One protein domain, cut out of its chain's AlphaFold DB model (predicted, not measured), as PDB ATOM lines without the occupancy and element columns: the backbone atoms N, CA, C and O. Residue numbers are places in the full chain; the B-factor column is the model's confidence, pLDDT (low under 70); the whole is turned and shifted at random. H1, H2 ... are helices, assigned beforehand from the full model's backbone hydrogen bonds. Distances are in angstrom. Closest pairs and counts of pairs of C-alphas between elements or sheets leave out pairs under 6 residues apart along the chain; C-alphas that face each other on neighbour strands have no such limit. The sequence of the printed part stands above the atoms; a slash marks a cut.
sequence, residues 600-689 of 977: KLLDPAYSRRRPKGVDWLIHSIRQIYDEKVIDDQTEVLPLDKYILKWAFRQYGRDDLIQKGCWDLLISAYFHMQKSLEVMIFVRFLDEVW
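Overview. This is residues 600 to 689 of the 977 residues of an uncharacterized protein of Trichomonas vaginalis (UniProt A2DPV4). Two helices, H2 and H3, make a V with its tip at residues 652 and 653; H4 spans the open end of the V, and H1 crosses over one face of the frame that these three make. Before H1, residues 600 to 613, with no named element, wrap round the outside of H3. The printed part has 90 residues with four named helices, H1, H2, H3 and H4 in chain order, and no named strand: the class is all helix. It is compact, with a radius of gyration of the C-alphas of 12.5 A and spans of 35 by 31 by 22 A.

Arrangement. Read past residues 600 to 613 to H1, residues 614 to 631, then to H2, residues 639 to 651. H1 and H2 only just touch, with 3 pairs of C-alphas within 8 A; the closest are those of Ile 624 and Trp 646, 6.9 A apart, and the lines are about perpendicular at 77 degrees. Next find H3, residues 654 to 671. It touches H2 with residues 654 to 661 alone, the closest C-alphas being those of Ala 647 and Ile 657, 5.3 A apart, at a steep tilt of 54 degrees, opposite ways. H3 touches H1 with residues 664 to 671 alone; the closest C-alphas are those of Leu 617 and Leu 664, 6.6 A apart, at a steep tilt of 64 degrees, opposite ways. Last comes H4, residues 676 to 685. It touches H3, the closest C-alphas being those of Ala 668 and Val 678, 5.9 A apart, at a steep tilt of 51 degrees, opposite ways. H4 also touches H1, where the closest C-alphas, those of Ile 618 and Val 678, are 7.1 A apart, at a steep tilt of 55 degrees, the same way. H2 and H4 only just touch, with 3 pairs of C-alphas within 8 A, and only at their ends; the closest are those of Asp 640 and Leu 685, 6.0 A apart. Every O i to N i+4 pair is within hydrogen-bond range in H2, H3 and H4, and 13 of 14 are in H1.

Along the chain. Find C-alpha 614 at (-11.471, -37.703, 0.528); from there H1 runs 25.3 A to C-alpha 631. H2 begins at C-alpha 639 and runs 17.8 A to C-alpha 651. Look for C-alpha 654 at (-18.729, -20.390, 15.988), where H3 begins; it runs 25.6 A to C-alpha 671. H4 runs 14.2 A from C-alpha 676 to C-alpha 685 at (-20.953, -24.340, -3.914).

Size, cuts and confidence. The two C-alphas farthest apart are those of Arg 608 and Gln 633, 35.9 A. The links H2 to H3 and H3 to H4 are tight, and H1 to H2 is short. The printed part has no cut, its mean pLDDT is 95.4, and no printed residue is under 70.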
ATOM      1  N   LYS A 600     -17.006 -16.146   1.252       94.81
ATOM      2  CA  LYS A 600     -17.393 -14.767   1.614       94.81
ATOM      3  C   LYS A 600     -18.199 -14.696   2.915       94.81
ATOM      4  O   LYS A 600     -18.383 -13.606   3.447       94.81
ATOM      5  N   LEU A 601     -18.694 -15.835   3.397       95.31
ATOM      6  CA  LEU A 601     -19.426 -15.980   4.658       95.31
ATOM      7  C   LEU A 601     -18.530 -16.501   5.799       95.31
ATOM      8  O   LEU A 601     -19.001 -16.650   6.927       95.31
ATOM      9  N   LEU A 602     -17.260 -16.802   5.507       96.12
ATOM     10  CA  LEU A 602     -16.307 -17.363   6.456       96.12
ATOM     11  C   LEU A 602     -15.203 -16.364   6.824       96.12
ATOM     12  O   LEU A 602     -14.798 -15.533   6.013       96.12
ATOM     13  N   ASP A 603     -14.681 -16.481   8.044       95.56
ATOM     14  CA  ASP A 603     -13.554 -15.682   8.527       95.56
ATOM     15  C   ASP A 603     -12.251 -16.119   7.820       95.56
ATOM     16  O   ASP A 603     -11.833 -17.276   7.978       95.56
ATOM     17  N   PRO A 604     -11.571 -15.229   7.066       94.44
ATOM     18  CA  PRO A 604     -10.322 -15.546   6.375       94.44
ATOM     19  C   PRO A 604      -9.189 -16.055   7.277       94.44
ATOM     20  O   PRO A 604      -8.272 -16.702   6.760       94.44
ATOM     21  N   ALA A 605      -9.228 -15.818   8.593       93.50
ATOM     22  CA  ALA A 605      -8.224 -16.307   9.542       93.50
ATOM     23  C   ALA A 605      -8.044 -17.837   9.494       93.50
ATOM     24  O   ALA A 605      -6.938 -18.342   9.691       93.50
ATOM     25  N   TYR A 606      -9.105 -18.581   9.162       92.25
ATOM     26  CA  TYR A 606      -9.090 -20.047   9.098       92.25
ATOM     27  C   TYR A 606      -8.826 -20.616   7.689       92.25
ATOM     28  O   TYR A 606      -8.836 -21.833   7.517       92.25
ATOM     29  N   SER A 607      -8.530 -19.777   6.689       92.81
ATOM     30  CA  SER A 607      -8.301 -20.206   5.293       92.81
ATOM     31  C   SER A 607      -7.026 -21.034   5.057       92.81
ATOM     32  O   SER A 607      -6.909 -21.720   4.045       92.81
ATOM     33  N   ARG A 608      -6.056 -21.009   5.982       91.25
ATOM     34  CA  ARG A 608      -4.734 -21.663   5.837       91.25
ATOM     35  C   ARG A 608      -4.696 -23.133   6.293       91.25
ATOM     36  O   ARG A 608      -3.656 -23.616   6.736       91.25
ATOM     37  N   ARG A 609      -5.827 -23.840   6.262       92.19
ATOM     38  CA  ARG A 609      -5.938 -25.222   6.767       92.19
ATOM     39  C   ARG A 609      -5.529 -26.236   5.691       92.19
ATOM     40  O   ARG A 609      -5.745 -26.004   4.505       92.19
ATOM     41  N   ARG A 610      -4.918 -27.357   6.100       94.06
ATOM     42  CA  ARG A 610      -4.591 -28.472   5.189       94.06
ATOM     43  C   ARG A 610      -5.889 -29.200   4.775       94.06
ATOM     44  O   ARG A 610      -6.769 -29.343   5.628       94.06
ATOM     45  N   PRO A 611      -6.023 -29.667   3.518       95.62
ATOM     46  CA  PRO A 611      -7.178 -30.456   3.091       95.62
ATOM     47  C   PRO A 611      -7.291 -31.757   3.901       95.62
ATOM     48  O   PRO A 611      -6.288 -32.340   4.318       95.62
ATOM     49  N   LYS A 612      -8.525 -32.202   4.131       96.06
ATOM     50  CA  LYS A 612      -8.869 -33.484   4.760       96.06
ATOM     51  C   LYS A 612      -8.846 -34.609   3.725       96.06
ATOM     52  O   LYS A 612      -8.924 -34.341   2.534       96.06
ATOM     53  N   GLY A 613      -8.797 -35.860   4.191       93.25
ATOM     54  CA  GLY A 613      -8.938 -37.038   3.328       93.25
ATOM     55  C   GLY A 613     -10.275 -37.064   2.577       93.25
ATOM     56  O   GLY A 613     -11.279 -36.506   3.038       93.25
ATOM     57  N   VAL A 614     -10.298 -37.721   1.417       94.25
ATOM     58  CA  VAL A 614     -11.471 -37.703   0.528       94.25
ATOM     59  C   VAL A 614     -12.637 -38.528   1.080       94.25
ATOM     60  O   VAL A 614     -13.783 -38.150   0.847       94.25
ATOM     61  N   ASP A 615     -12.386 -39.580   1.866       92.62
ATOM     62  CA  ASP A 615     -13.451 -40.333   2.549       92.62
ATOM     63  C   ASP A 615     -14.253 -39.442   3.521       92.62
ATOM     64  O   ASP A 615     -15.478 -39.350   3.419       92.62
ATOM     65  N   TRP A 616     -13.565 -38.667   4.372       95.94
ATOM     66  CA  TRP A 616     -14.201 -37.679   5.261       95.94
ATOM     67  C   TRP A 616     -15.028 -36.647   4.482       95.94
ATOM     68  O   TRP A 616     -16.141 -36.289   4.884       95.94
ATOM     69  N   LEU A 617     -14.495 -36.176   3.353       97.25
ATOM     70  CA  LEU A 617     -15.164 -35.208   2.490       97.25
ATOM     71  C   LEU A 617     -16.429 -35.801   1.857       97.25
ATOM     72  O   LEU A 617     -17.484 -35.175   1.918       97.25
ATOM     73  N   ILE A 618     -16.352 -37.004   1.286       95.62
ATOM     74  CA  ILE A 618     -17.499 -37.696   0.682       95.62
ATOM     75  C   ILE A 618     -18.563 -37.997   1.742       95.62
ATOM     76  O   ILE A 618     -19.747 -37.760   1.496       95.62
ATOM     77  N   HIS A 619     -18.166 -38.443   2.936       96.25
ATOM     78  CA  HIS A 619     -19.085 -38.641   4.057       96.25
ATOM     79  C   HIS A 619     -19.822 -37.342   4.420       96.25
ATOM     80  O   HIS A 619     -21.052 -37.325   4.495       96.25
ATOM     81  N   SER A 620     -19.082 -36.236   4.552       98.06
ATOM     82  CA  SER A 620     -19.637 -34.915   4.872       98.06
ATOM     83  C   SER A 620     -20.589 -34.406   3.781       98.06
ATOM     84  O   SER A 620     -21.698 -33.974   4.087       98.06
ATOM     85  N   ILE A 621     -20.209 -34.516   2.501       98.12
ATOM     86  CA  ILE A 621     -21.053 -34.145   1.348       98.12
ATOM     87  C   ILE A 621     -22.371 -34.926   1.360       98.12
ATOM     88  O   ILE A 621     -23.441 -34.341   1.178       98.12
ATOM     89  N   ARG A 622     -22.314 -36.241   1.604       97.56
ATOM     90  CA  ARG A 622     -23.507 -37.096   1.662       97.56
ATOM     91  C   ARG A 622     -24.412 -36.715   2.821       97.56
ATOM     92  O   ARG A 622     -25.600 -36.526   2.584       97.56
ATOM     93  N   GLN A 623     -23.858 -36.505   4.016       97.94
ATOM     94  CA  GLN A 623     -24.630 -36.046   5.170       97.94
ATOM     95  C   GLN A 623     -25.316 -34.697   4.897       97.94
ATOM     96  O   GLN A 623     -26.506 -34.553   5.172       97.94
ATOM     97  N   ILE A 624     -24.604 -33.733   4.299       98.44
ATOM     98  CA  ILE A 624     -25.166 -32.432   3.903       98.44
ATOM     99  C   ILE A 624     -26.325 -32.622   2.918       98.44
ATOM    100  O   ILE A 624     -27.387 -32.035   3.112       98.44
ATOM    101  N   TYR A 625     -26.159 -33.448   1.881       98.06
ATOM    102  CA  TYR A 625     -27.224 -33.733   0.918       98.06
ATOM    103  C   TYR A 625     -28.422 -34.456   1.549       98.06
ATOM    104  O   TYR A 625     -29.561 -34.096   1.258       98.06
ATOM    105  N   ASP A 626     -28.193 -35.447   2.409       96.88
ATOM    106  CA  ASP A 626     -29.251 -36.245   3.038       96.88
ATOM    107  C   ASP A 626     -30.063 -35.422   4.052       96.88
ATOM    108  O   ASP A 626     -31.294 -35.478   4.037       96.88
ATOM    109  N   GLU A 627     -29.413 -34.586   4.869       97.44
ATOM    110  CA  GLU A 627     -30.115 -33.620   5.726       97.44
ATOM    111  C   GLU A 627     -30.843 -32.550   4.893       97.44
ATOM    112  O   GLU A 627     -31.982 -32.191   5.210       97.44
ATOM    113  N   LYS A 628     -30.247 -32.075   3.789       97.38
ATOM    114  CA  LYS A 628     -30.859 -31.048   2.930       97.38
ATOM    115  C   LYS A 628     -32.117 -31.536   2.212       97.38
ATOM    116  O   LYS A 628     -33.084 -30.787   2.142       97.38
ATOM    117  N   VAL A 629     -32.161 -32.793   1.755       96.31
ATOM    118  CA  VAL A 629     -33.376 -33.427   1.185       96.31
ATOM    119  C   VAL A 629     -34.561 -33.378   2.161       96.31
ATOM    120  O   VAL A 629     -35.717 -33.320   1.732       96.31
ATOM    121  N   ILE A 630     -34.290 -33.435   3.466       95.38
ATOM    122  CA  ILE A 630     -35.310 -33.391   4.519       95.38
ATOM    123  C   ILE A 630     -35.713 -31.936   4.803       95.38
ATOM    124  O   ILE A 630     -36.902 -31.624   4.809       95.38
ATOM    125  N   ASP A 631     -34.741 -31.040   4.990       94.19
ATOM    126  CA  ASP A 631     -34.975 -29.615   5.275       94.19
ATOM    127  C   ASP A 631     -35.682 -28.872   4.116       94.19
ATOM    128  O   ASP A 631     -36.584 -28.068   4.375       94.19
ATOM    129  N   ASP A 632     -35.347 -29.171   2.853       92.12
ATOM    130  CA  ASP A 632     -35.925 -28.530   1.652       92.12
ATOM    131  C   ASP A 632     -37.430 -28.822   1.469       92.12
ATOM    132  O   ASP A 632     -38.094 -28.178   0.657       92.12
ATOM    133  N   GLN A 633     -38.005 -29.745   2.250       89.94
ATOM    134  CA  GLN A 633     -39.462 -29.928   2.350       89.94
ATOM    135  C   GLN A 633     -40.151 -28.770   3.092       89.94
ATOM    136  O   GLN A 633     -41.372 -28.638   3.019       89.94
ATOM    137  N   THR A 634     -39.381 -27.956   3.820       90.00
ATOM    138  CA  THR A 634     -39.864 -26.818   4.617       90.00
ATOM    139  C   THR A 634     -39.335 -25.475   4.120       90.00
ATOM    140  O   THR A 634     -40.091 -24.508   4.086       90.00
ATOM    141  N   GLU A 635     -38.063 -25.402   3.719       91.75
ATOM    142  CA  GLU A 635     -37.401 -24.156   3.327       91.75
ATOM    143  C   GLU A 635     -36.275 -24.443   2.322       91.75
ATOM    144  O   GLU A 635     -35.281 -25.083   2.662       91.75
ATOM    145  N   VAL A 636     -36.404 -23.942   1.090       92.88
ATOM    146  CA  VAL A 636     -35.396 -24.138   0.037       92.88
ATOM    147  C   VAL A 636     -34.275 -23.105   0.182       92.88
ATOM    148  O   VAL A 636     -34.402 -21.956  -0.242       92.88
ATOM    149  N   LEU A 637     -33.156 -23.519   0.781       93.50
ATOM    150  CA  LEU A 637     -31.971 -22.669   0.974       93.50
ATOM    151  C   LEU A 637     -30.877 -22.913  -0.089       93.50
ATOM    152  O   LEU A 637     -30.653 -24.063  -0.476       93.50
ATOM    153  N   PRO A 638     -30.122 -21.875  -0.506       94.50
ATOM    154  CA  PRO A 638     -28.844 -22.030  -1.211       94.50
ATOM    155  C   PRO A 638     -27.844 -22.913  -0.443       94.50
ATOM    156  O   PRO A 638     -27.891 -22.980   0.789       94.50
ATOM    157  N   LEU A 639     -26.942 -23.603  -1.155       96.50
ATOM    158  CA  LEU A 639     -26.058 -24.608  -0.546       96.50
ATOM    159  C   LEU A 639     -25.055 -24.006   0.449       96.50
ATOM    160  O   LEU A 639     -24.841 -24.582   1.509       96.50
ATOM    161  N   ASP A 640     -24.482 -22.843   0.143       95.38
ATOM    162  CA  ASP A 640     -23.551 -22.113   1.013       95.38
ATOM    163  C   ASP A 640     -24.181 -21.774   2.379       95.38
ATOM    164  O   ASP A 640     -23.624 -22.087   3.434       95.38
ATOM    165  N   LYS A 641     -25.397 -21.221   2.369       96.38
ATOM    166  CA  LYS A 641     -26.184 -20.921   3.573       96.38
ATOM    167  C   LYS A 641     -26.614 -22.190   4.298       96.38
ATOM    168  O   LYS A 641     -26.600 -22.230   5.529       96.38
ATOM    169  N   TYR A 642     -26.980 -23.232   3.552       98.00
ATOM    170  CA  TYR A 642     -27.341 -24.517   4.138       98.00
ATOM    171  C   TYR A 642     -26.151 -25.180   4.843       98.00
ATOM    172  O   TYR A 642     -26.322 -25.727   5.927       98.00
ATOM    173  N   ILE A 643     -24.939 -25.082   4.296       98.25
ATOM    174  CA  ILE A 643     -23.720 -25.619   4.914       98.25
ATOM    175  C   ILE A 643     -23.414 -24.932   6.244       98.25
ATOM    176  O   ILE A 643     -23.052 -25.619   7.194       98.25
ATOM    177  N   LEU A 644     -23.627 -23.619   6.361       97.44
ATOM    178  CA  LEU A 644     -23.519 -22.924   7.650       97.44
ATOM    179  C   LEU A 644     -24.589 -23.396   8.646       97.44
ATOM    180  O   LEU A 644     -24.265 -23.675   9.798       97.44
ATOM    181  N   LYS A 645     -25.847 -23.556   8.205       97.50
ATOM    182  CA  LYS A 645     -26.951 -24.110   9.019       97.50
ATOM    183  C   LYS A 645     -26.640 -25.536   9.499       97.50
ATOM    184  O   LYS A 645     -26.901 -25.867  10.653       97.50
ATOM    185  N   TRP A 646     -26.064 -26.364   8.630       97.88
ATOM    186  CA  TRP A 646     -25.622 -27.725   8.924       97.88
ATOM    187  C   TRP A 646     -24.448 -27.733   9.909       97.88
ATOM    188  O   TRP A 646     -24.544 -28.354  10.963       97.88
ATOM    189  N   ALA A 647     -23.383 -26.979   9.634       97.81
ATOM    190  CA  ALA A 647     -22.212 -26.882  10.502       97.81
ATOM    191  C   ALA A 647     -22.578 -26.339  11.896       97.81
ATOM    192  O   ALA A 647     -22.068 -26.841  12.897       97.81
ATOM    193  N   PHE A 648     -23.524 -25.397  11.986       97.44
ATOM    194  CA  PHE A 648     -24.070 -24.926  13.262       97.44
ATOM    195  C   PHE A 648     -24.697 -26.065  14.081       97.44
ATOM    196  O   PHE A 648     -24.450 -26.156  15.282       97.44
ATOM    197  N   ARG A 649     -25.439 -26.980  13.437       97.12
ATOM    198  CA  ARG A 649     -25.991 -28.184  14.088       97.12
ATOM    199  C   ARG A 649     -24.908 -29.177  14.516       97.12
ATOM    200  O   ARG A 649     -25.056 -29.767  15.580       97.12
ATOM    201  N   GLN A 650     -23.866 -29.384  13.704       96.44
ATOM    202  CA  GLN A 650     -22.828 -30.383  14.000       96.44
ATOM    203  C   GLN A 650     -21.848 -29.925  15.091       96.44
ATOM    204  O   GLN A 650     -21.451 -30.729  15.927       96.44
ATOM    205  N   TYR A 651     -21.434 -28.652  15.077       96.38
ATOM    206  CA  TYR A 651     -20.307 -28.176  15.891       96.38
ATOM    207  C   TYR A 651     -20.696 -27.263  17.062       96.38
ATOM    208  O   TYR A 651     -19.921 -27.144  18.010       96.38
ATOM    209  N   GLY A 652     -21.846 -26.580  17.002       94.50
ATOM    210  CA  GLY A 652     -22.401 -25.734  18.073       94.50
ATOM    211  C   GLY A 652     -21.614 -24.471  18.476       94.50
ATOM    212  O   GLY A 652     -22.203 -23.559  19.049       94.50
ATOM    213  N   ARG A 653     -20.307 -24.388  18.190       95.81
ATOM    214  CA  ARG A 653     -19.427 -23.240  18.473       95.81
ATOM    215  C   ARG A 653     -18.983 -22.544  17.193       95.81
ATOM    216  O   ARG A 653     -18.424 -23.200  16.319       95.81
ATOM    217  N   ASP A 654     -19.096 -21.219  17.149       96.06
ATOM    218  CA  ASP A 654     -18.729 -20.390  15.988       96.06
ATOM    219  C   ASP A 654     -17.318 -20.666  15.449       96.06
ATOM    220  O   ASP A 654     -17.141 -20.830  14.244       96.06
ATOM    221  N   ASP A 655     -16.313 -20.815  16.318       96.31
ATOM    222  CA  ASP A 655     -14.941 -21.082  15.872       96.31
ATOM    223  C   ASP A 655     -14.773 -22.474  15.237       96.31
ATOM    224  O   ASP A 655     -13.966 -22.640  14.324       96.31
ATOM    225  N   LEU A 656     -15.543 -23.473  15.683       96.94
ATOM    226  CA  LEU A 656     -15.553 -24.816  15.096       96.94
ATOM    227  C   LEU A 656     -16.381 -24.863  13.808       96.94
ATOM    228  O   LEU A 656     -15.967 -25.521  12.858       96.94
ATOM    229  N   ILE A 657     -17.487 -24.114  13.741       97.50
ATOM    230  CA  ILE A 657     -18.297 -23.925  12.527       97.50
ATOM    231  C   ILE A 657     -17.426 -23.347  11.410       97.50
ATOM    232  O   ILE A 657     -17.339 -23.927  10.329       97.50
ATOM    233  N   GLN A 658     -16.711 -22.256  11.696       97.38
ATOM    234  CA  GLN A 658     -15.796 -21.615  10.751       97.38
ATOM    235  C   GLN A 658     -14.701 -22.584  10.275       97.38
ATOM    236  O   GLN A 658     -14.507 -22.759   9.071       97.38
ATOM    237  N   LYS A 659     -14.028 -23.279  11.203       96.56
ATOM    238  CA  LYS A 659     -12.997 -24.285  10.881       96.56
ATOM    239  C   LYS A 659     -13.543 -25.445  10.039       96.56
ATOM    240  O   LYS A 659     -12.876 -25.849   9.092       96.56
ATOM    241  N   GLY A 660     -14.731 -25.961  10.361       97.31
ATOM    242  CA  GLY A 660     -15.370 -27.075   9.655       97.31
ATOM    243  C   GLY A 660     -15.816 -26.705   8.241       97.31
ATOM    244  O   GLY A 660     -15.574 -27.461   7.301       97.31
ATOM    245  N   CYS A 661     -16.390 -25.514   8.052       97.94
ATOM    246  CA  CYS A 661     -16.743 -25.014   6.722       97.94
ATOM    247  C   CYS A 661     -15.508 -24.727   5.852       97.94
ATOM    248  O   CYS A 661     -15.542 -25.011   4.654       97.94
ATOM    249  N   TRP A 662     -14.406 -24.231   6.431       97.56
ATOM    250  CA  TRP A 662     -13.131 -24.105   5.714       97.56
ATOM    251  C   TRP A 662     -12.515 -25.461   5.364       97.56
ATOM    252  O   TRP A 662     -12.099 -25.645   4.222       97.56
ATOM    253  N   ASP A 663     -12.501 -26.421   6.297       97.62
ATOM    254  CA  ASP A 663     -12.042 -27.793   6.035       97.62
ATOM    255  C   ASP A 663     -12.832 -28.417   4.874       97.62
ATOM    256  O   ASP A 663     -12.239 -28.987   3.959       97.62
ATOM    257  N   LEU A 664     -14.158 -28.251   4.857       97.94
ATOM    258  CA  LEU A 664     -15.031 -28.724   3.782       97.94
ATOM    259  C   LEU A 664     -14.715 -28.047   2.437       97.94
ATOM    260  O   LEU A 664     -14.531 -28.738   1.438       97.94
ATOM    261  N   LEU A 665     -14.621 -26.713   2.408       97.38
ATOM    262  CA  LEU A 665     -14.379 -25.932   1.190       97.38
ATOM    263  C   LEU A 665     -13.008 -26.235   0.566       97.38
ATOM    264  O   LEU A 665     -12.920 -26.509  -0.632       97.38
ATOM    265  N   ILE A 666     -11.944 -26.219   1.374       96.25
ATOM    266  CA  ILE A 666     -10.567 -26.471   0.919       96.25
ATOM    267  C   ILE A 666     -10.442 -27.904   0.393       96.25
ATOM    268  O   ILE A 666      -9.884 -28.120  -0.683       96.25
ATOM    269  N   SER A 667     -11.013 -28.880   1.106       96.88
ATOM    270  CA  SER A 667     -10.987 -30.287   0.685       96.88
ATOM    271  C   SER A 667     -11.799 -30.514  -0.591       96.88
ATOM    272  O   SER A 667     -11.334 -31.219  -1.485       96.88
ATOM    273  N   ALA A 668     -12.976 -29.888  -0.721       97.25
ATOM    274  CA  ALA A 668     -13.810 -29.988  -1.918       97.25
ATOM    275  C   ALA A 668     -13.055 -29.528  -3.171       97.25
ATOM    276  O   ALA A 668     -12.963 -30.274  -4.144       97.25
ATOM    277  N   TYR A 669     -12.428 -28.352  -3.123       96.19
ATOM    278  CA  TYR A 669     -11.616 -27.842  -4.230       96.19
ATOM    279  C   TYR A 669     -10.356 -28.680  -4.497       96.19
ATOM    280  O   TYR A 669     -10.006 -28.904  -5.654       96.19
ATOM    281  N   PHE A 670      -9.687 -29.188  -3.458       94.62
ATOM    282  CA  PHE A 670      -8.491 -30.027  -3.609       94.62
ATOM    283  C   PHE A 670      -8.791 -31.399  -4.244       94.62
ATOM    284  O   PHE A 670      -7.982 -31.925  -5.011       94.62
ATOM    285  N   HIS A 671      -9.962 -31.980  -3.965       94.38
ATOM    286  CA  HIS A 671     -10.371 -33.291  -4.483       94.38
ATOM    287  C   HIS A 671     -11.336 -33.234  -5.683       94.38
ATOM    288  O   HIS A 671     -11.693 -34.293  -6.200       94.38
ATOM    289  N   MET A 672     -11.727 -32.051  -6.180       94.44
ATOM    290  CA  MET A 672     -12.746 -31.917  -7.242       94.44
ATOM    291  C   MET A 672     -12.414 -32.666  -8.541       94.44
ATOM    292  O   MET A 672     -13.319 -33.090  -9.247       94.44
ATOM    293  N   GLN A 673     -11.131 -32.856  -8.860       91.81
ATOM    294  CA  GLN A 673     -10.696 -33.603 -10.049       91.81
ATOM    295  C   GLN A 673     -10.616 -35.125  -9.822       91.81
ATOM    296  O   GLN A 673     -10.479 -35.873 -10.785       91.81
ATOM    297  N   LYS A 674     -10.693 -35.589  -8.567       90.38
ATOM    298  CA  LYS A 674     -10.503 -37.000  -8.171       90.38
ATOM    299  C   LYS A 674     -11.816 -37.771  -7.993       90.38
ATOM    300  O   LYS A 674     -11.809 -38.998  -7.962       90.38
ATOM    301  N   SER A 675     -12.938 -37.062  -7.838       91.81
ATOM    302  CA  SER A 675     -14.270 -37.648  -7.661       91.81
ATOM    303  C   SER A 675     -15.354 -36.783  -8.300       91.81
ATOM    304  O   SER A 675     -15.458 -35.585  -8.028       91.81
ATOM    305  N   LEU A 676     -16.209 -37.413  -9.109       92.81
ATOM    306  CA  LEU A 676     -17.337 -36.757  -9.774       92.81
ATOM    307  C   LEU A 676     -18.371 -36.216  -8.768       92.81
ATOM    308  O   LEU A 676     -18.960 -35.162  -8.995       92.81
ATOM    309  N   GLU A 677     -18.554 -36.899  -7.635       95.75
ATOM    310  CA  GLU A 677     -19.419 -36.454  -6.532       95.75
ATOM    311  C   GLU A 677     -18.928 -35.131  -5.928       95.75
ATOM    312  O   GLU A 677     -19.721 -34.215  -5.700       95.75
ATOM    313  N   VAL A 678     -17.608 -35.006  -5.740       96.62
ATOM    314  CA  VAL A 678     -16.972 -33.783  -5.234       96.62
ATOM    315  C   VAL A 678     -17.039 -32.664  -6.276       96.62
ATOM    316  O   VAL A 678     -17.386 -31.538  -5.930       96.62
ATOM    317  N   MET A 679     -16.794 -32.960  -7.557       96.25
ATOM    318  CA  MET A 679     -16.939 -31.984  -8.645       96.25
ATOM    319  C   MET A 679     -18.359 -31.398  -8.710       96.25
ATOM    320  O   MET A 679     -18.533 -30.185  -8.834       96.25
ATOM    321  N   ILE A 680     -19.382 -32.251  -8.599       96.81
ATOM    322  CA  ILE A 680     -20.793 -31.845  -8.556       96.81
ATOM    323  C   ILE A 680     -21.072 -30.958  -7.336       96.81
ATOM    324  O   ILE A 680     -21.731 -29.927  -7.464       96.81
ATOM    325  N   PHE A 681     -20.539 -31.316  -6.165       97.62
ATOM    326  CA  PHE A 681     -20.670 -30.506  -4.954       97.62
ATOM    327  C   PHE A 681     -20.039 -29.115  -5.110       97.62
ATOM    328  O   PHE A 681     -20.674 -28.120  -4.766       97.62
ATOM    329  N   VAL A 682     -18.846 -29.019  -5.711       96.50
ATOM    330  CA  VAL A 682     -18.198 -27.731  -6.016       96.50
ATOM    331  C   VAL A 682     -19.028 -26.899  -7.003       96.50
ATOM    332  O   VAL A 682     -19.247 -25.716  -6.751       96.50
ATOM    333  N   ARG A 683     -19.616 -27.499  -8.052       95.44
ATOM    334  CA  ARG A 683     -20.527 -26.775  -8.970       95.44
ATOM    335  C   ARG A 683     -21.742 -26.158  -8.264       95.44
ATOM    336  O   ARG A 683     -22.199 -25.098  -8.685       95.44
ATOM    337  N   PHE A 684     -22.255 -26.781  -7.202       96.06
ATOM    338  CA  PHE A 684     -23.320 -26.193  -6.381       96.06
ATOM    339  C   PHE A 684     -22.807 -25.161  -5.358       96.06
ATOM    340  O   PHE A 684     -23.516 -24.198  -5.076       96.06
ATOM    341  N   LEU A 685     -21.594 -25.323  -4.810       94.75
ATOM    342  CA  LEU A 685     -20.953 -24.340  -3.914       94.75
ATOM    343  C   LEU A 685     -20.654 -23.008  -4.612       94.75
ATOM    344  O   LEU A 685     -20.801 -21.937  -4.017       94.75
ATOM    345  N   ASP A 686     -20.229 -23.091  -5.868       92.62
ATOM    346  CA  ASP A 686     -19.863 -21.944  -6.699       92.62
ATOM    347  C   ASP A 686     -21.073 -21.308  -7.392       92.62
ATOM    348  O   ASP A 686     -20.925 -20.328  -8.119       92.62
ATOM    349  N   GLU A 687     -22.266 -21.871  -7.171       90.75
ATOM    350  CA  GLU A 687     -23.502 -21.568  -7.893       90.75
ATOM    351  C   GLU A 687     -23.372 -21.657  -9.421       90.75
ATOM    352  O   GLU A 687     -24.175 -21.053 -10.120       90.75
ATOM    353  N   VAL A 688     -22.434 -22.446  -9.965       91.62
ATOM    354  CA  VAL A 688     -22.446 -22.813 -11.397       91.62
ATOM    355  C   VAL A 688     -23.782 -23.479 -11.730       91.62
ATOM    356  O   VAL A 688     -24.391 -23.185 -12.753       91.62
ATOM    357  N   TRP A 689     -24.278 -24.311 -10.812       93.38
ATOM    358  CA  TRP A 689     -25.636 -24.836 -10.838       93.38
ATOM    359  C   TRP A 689     -26.534 -24.142  -9.809       93.38
ATOM    360  O   TRP A 689     -26.165 -23.923  -8.656       93.38
TER     361      TRP A 689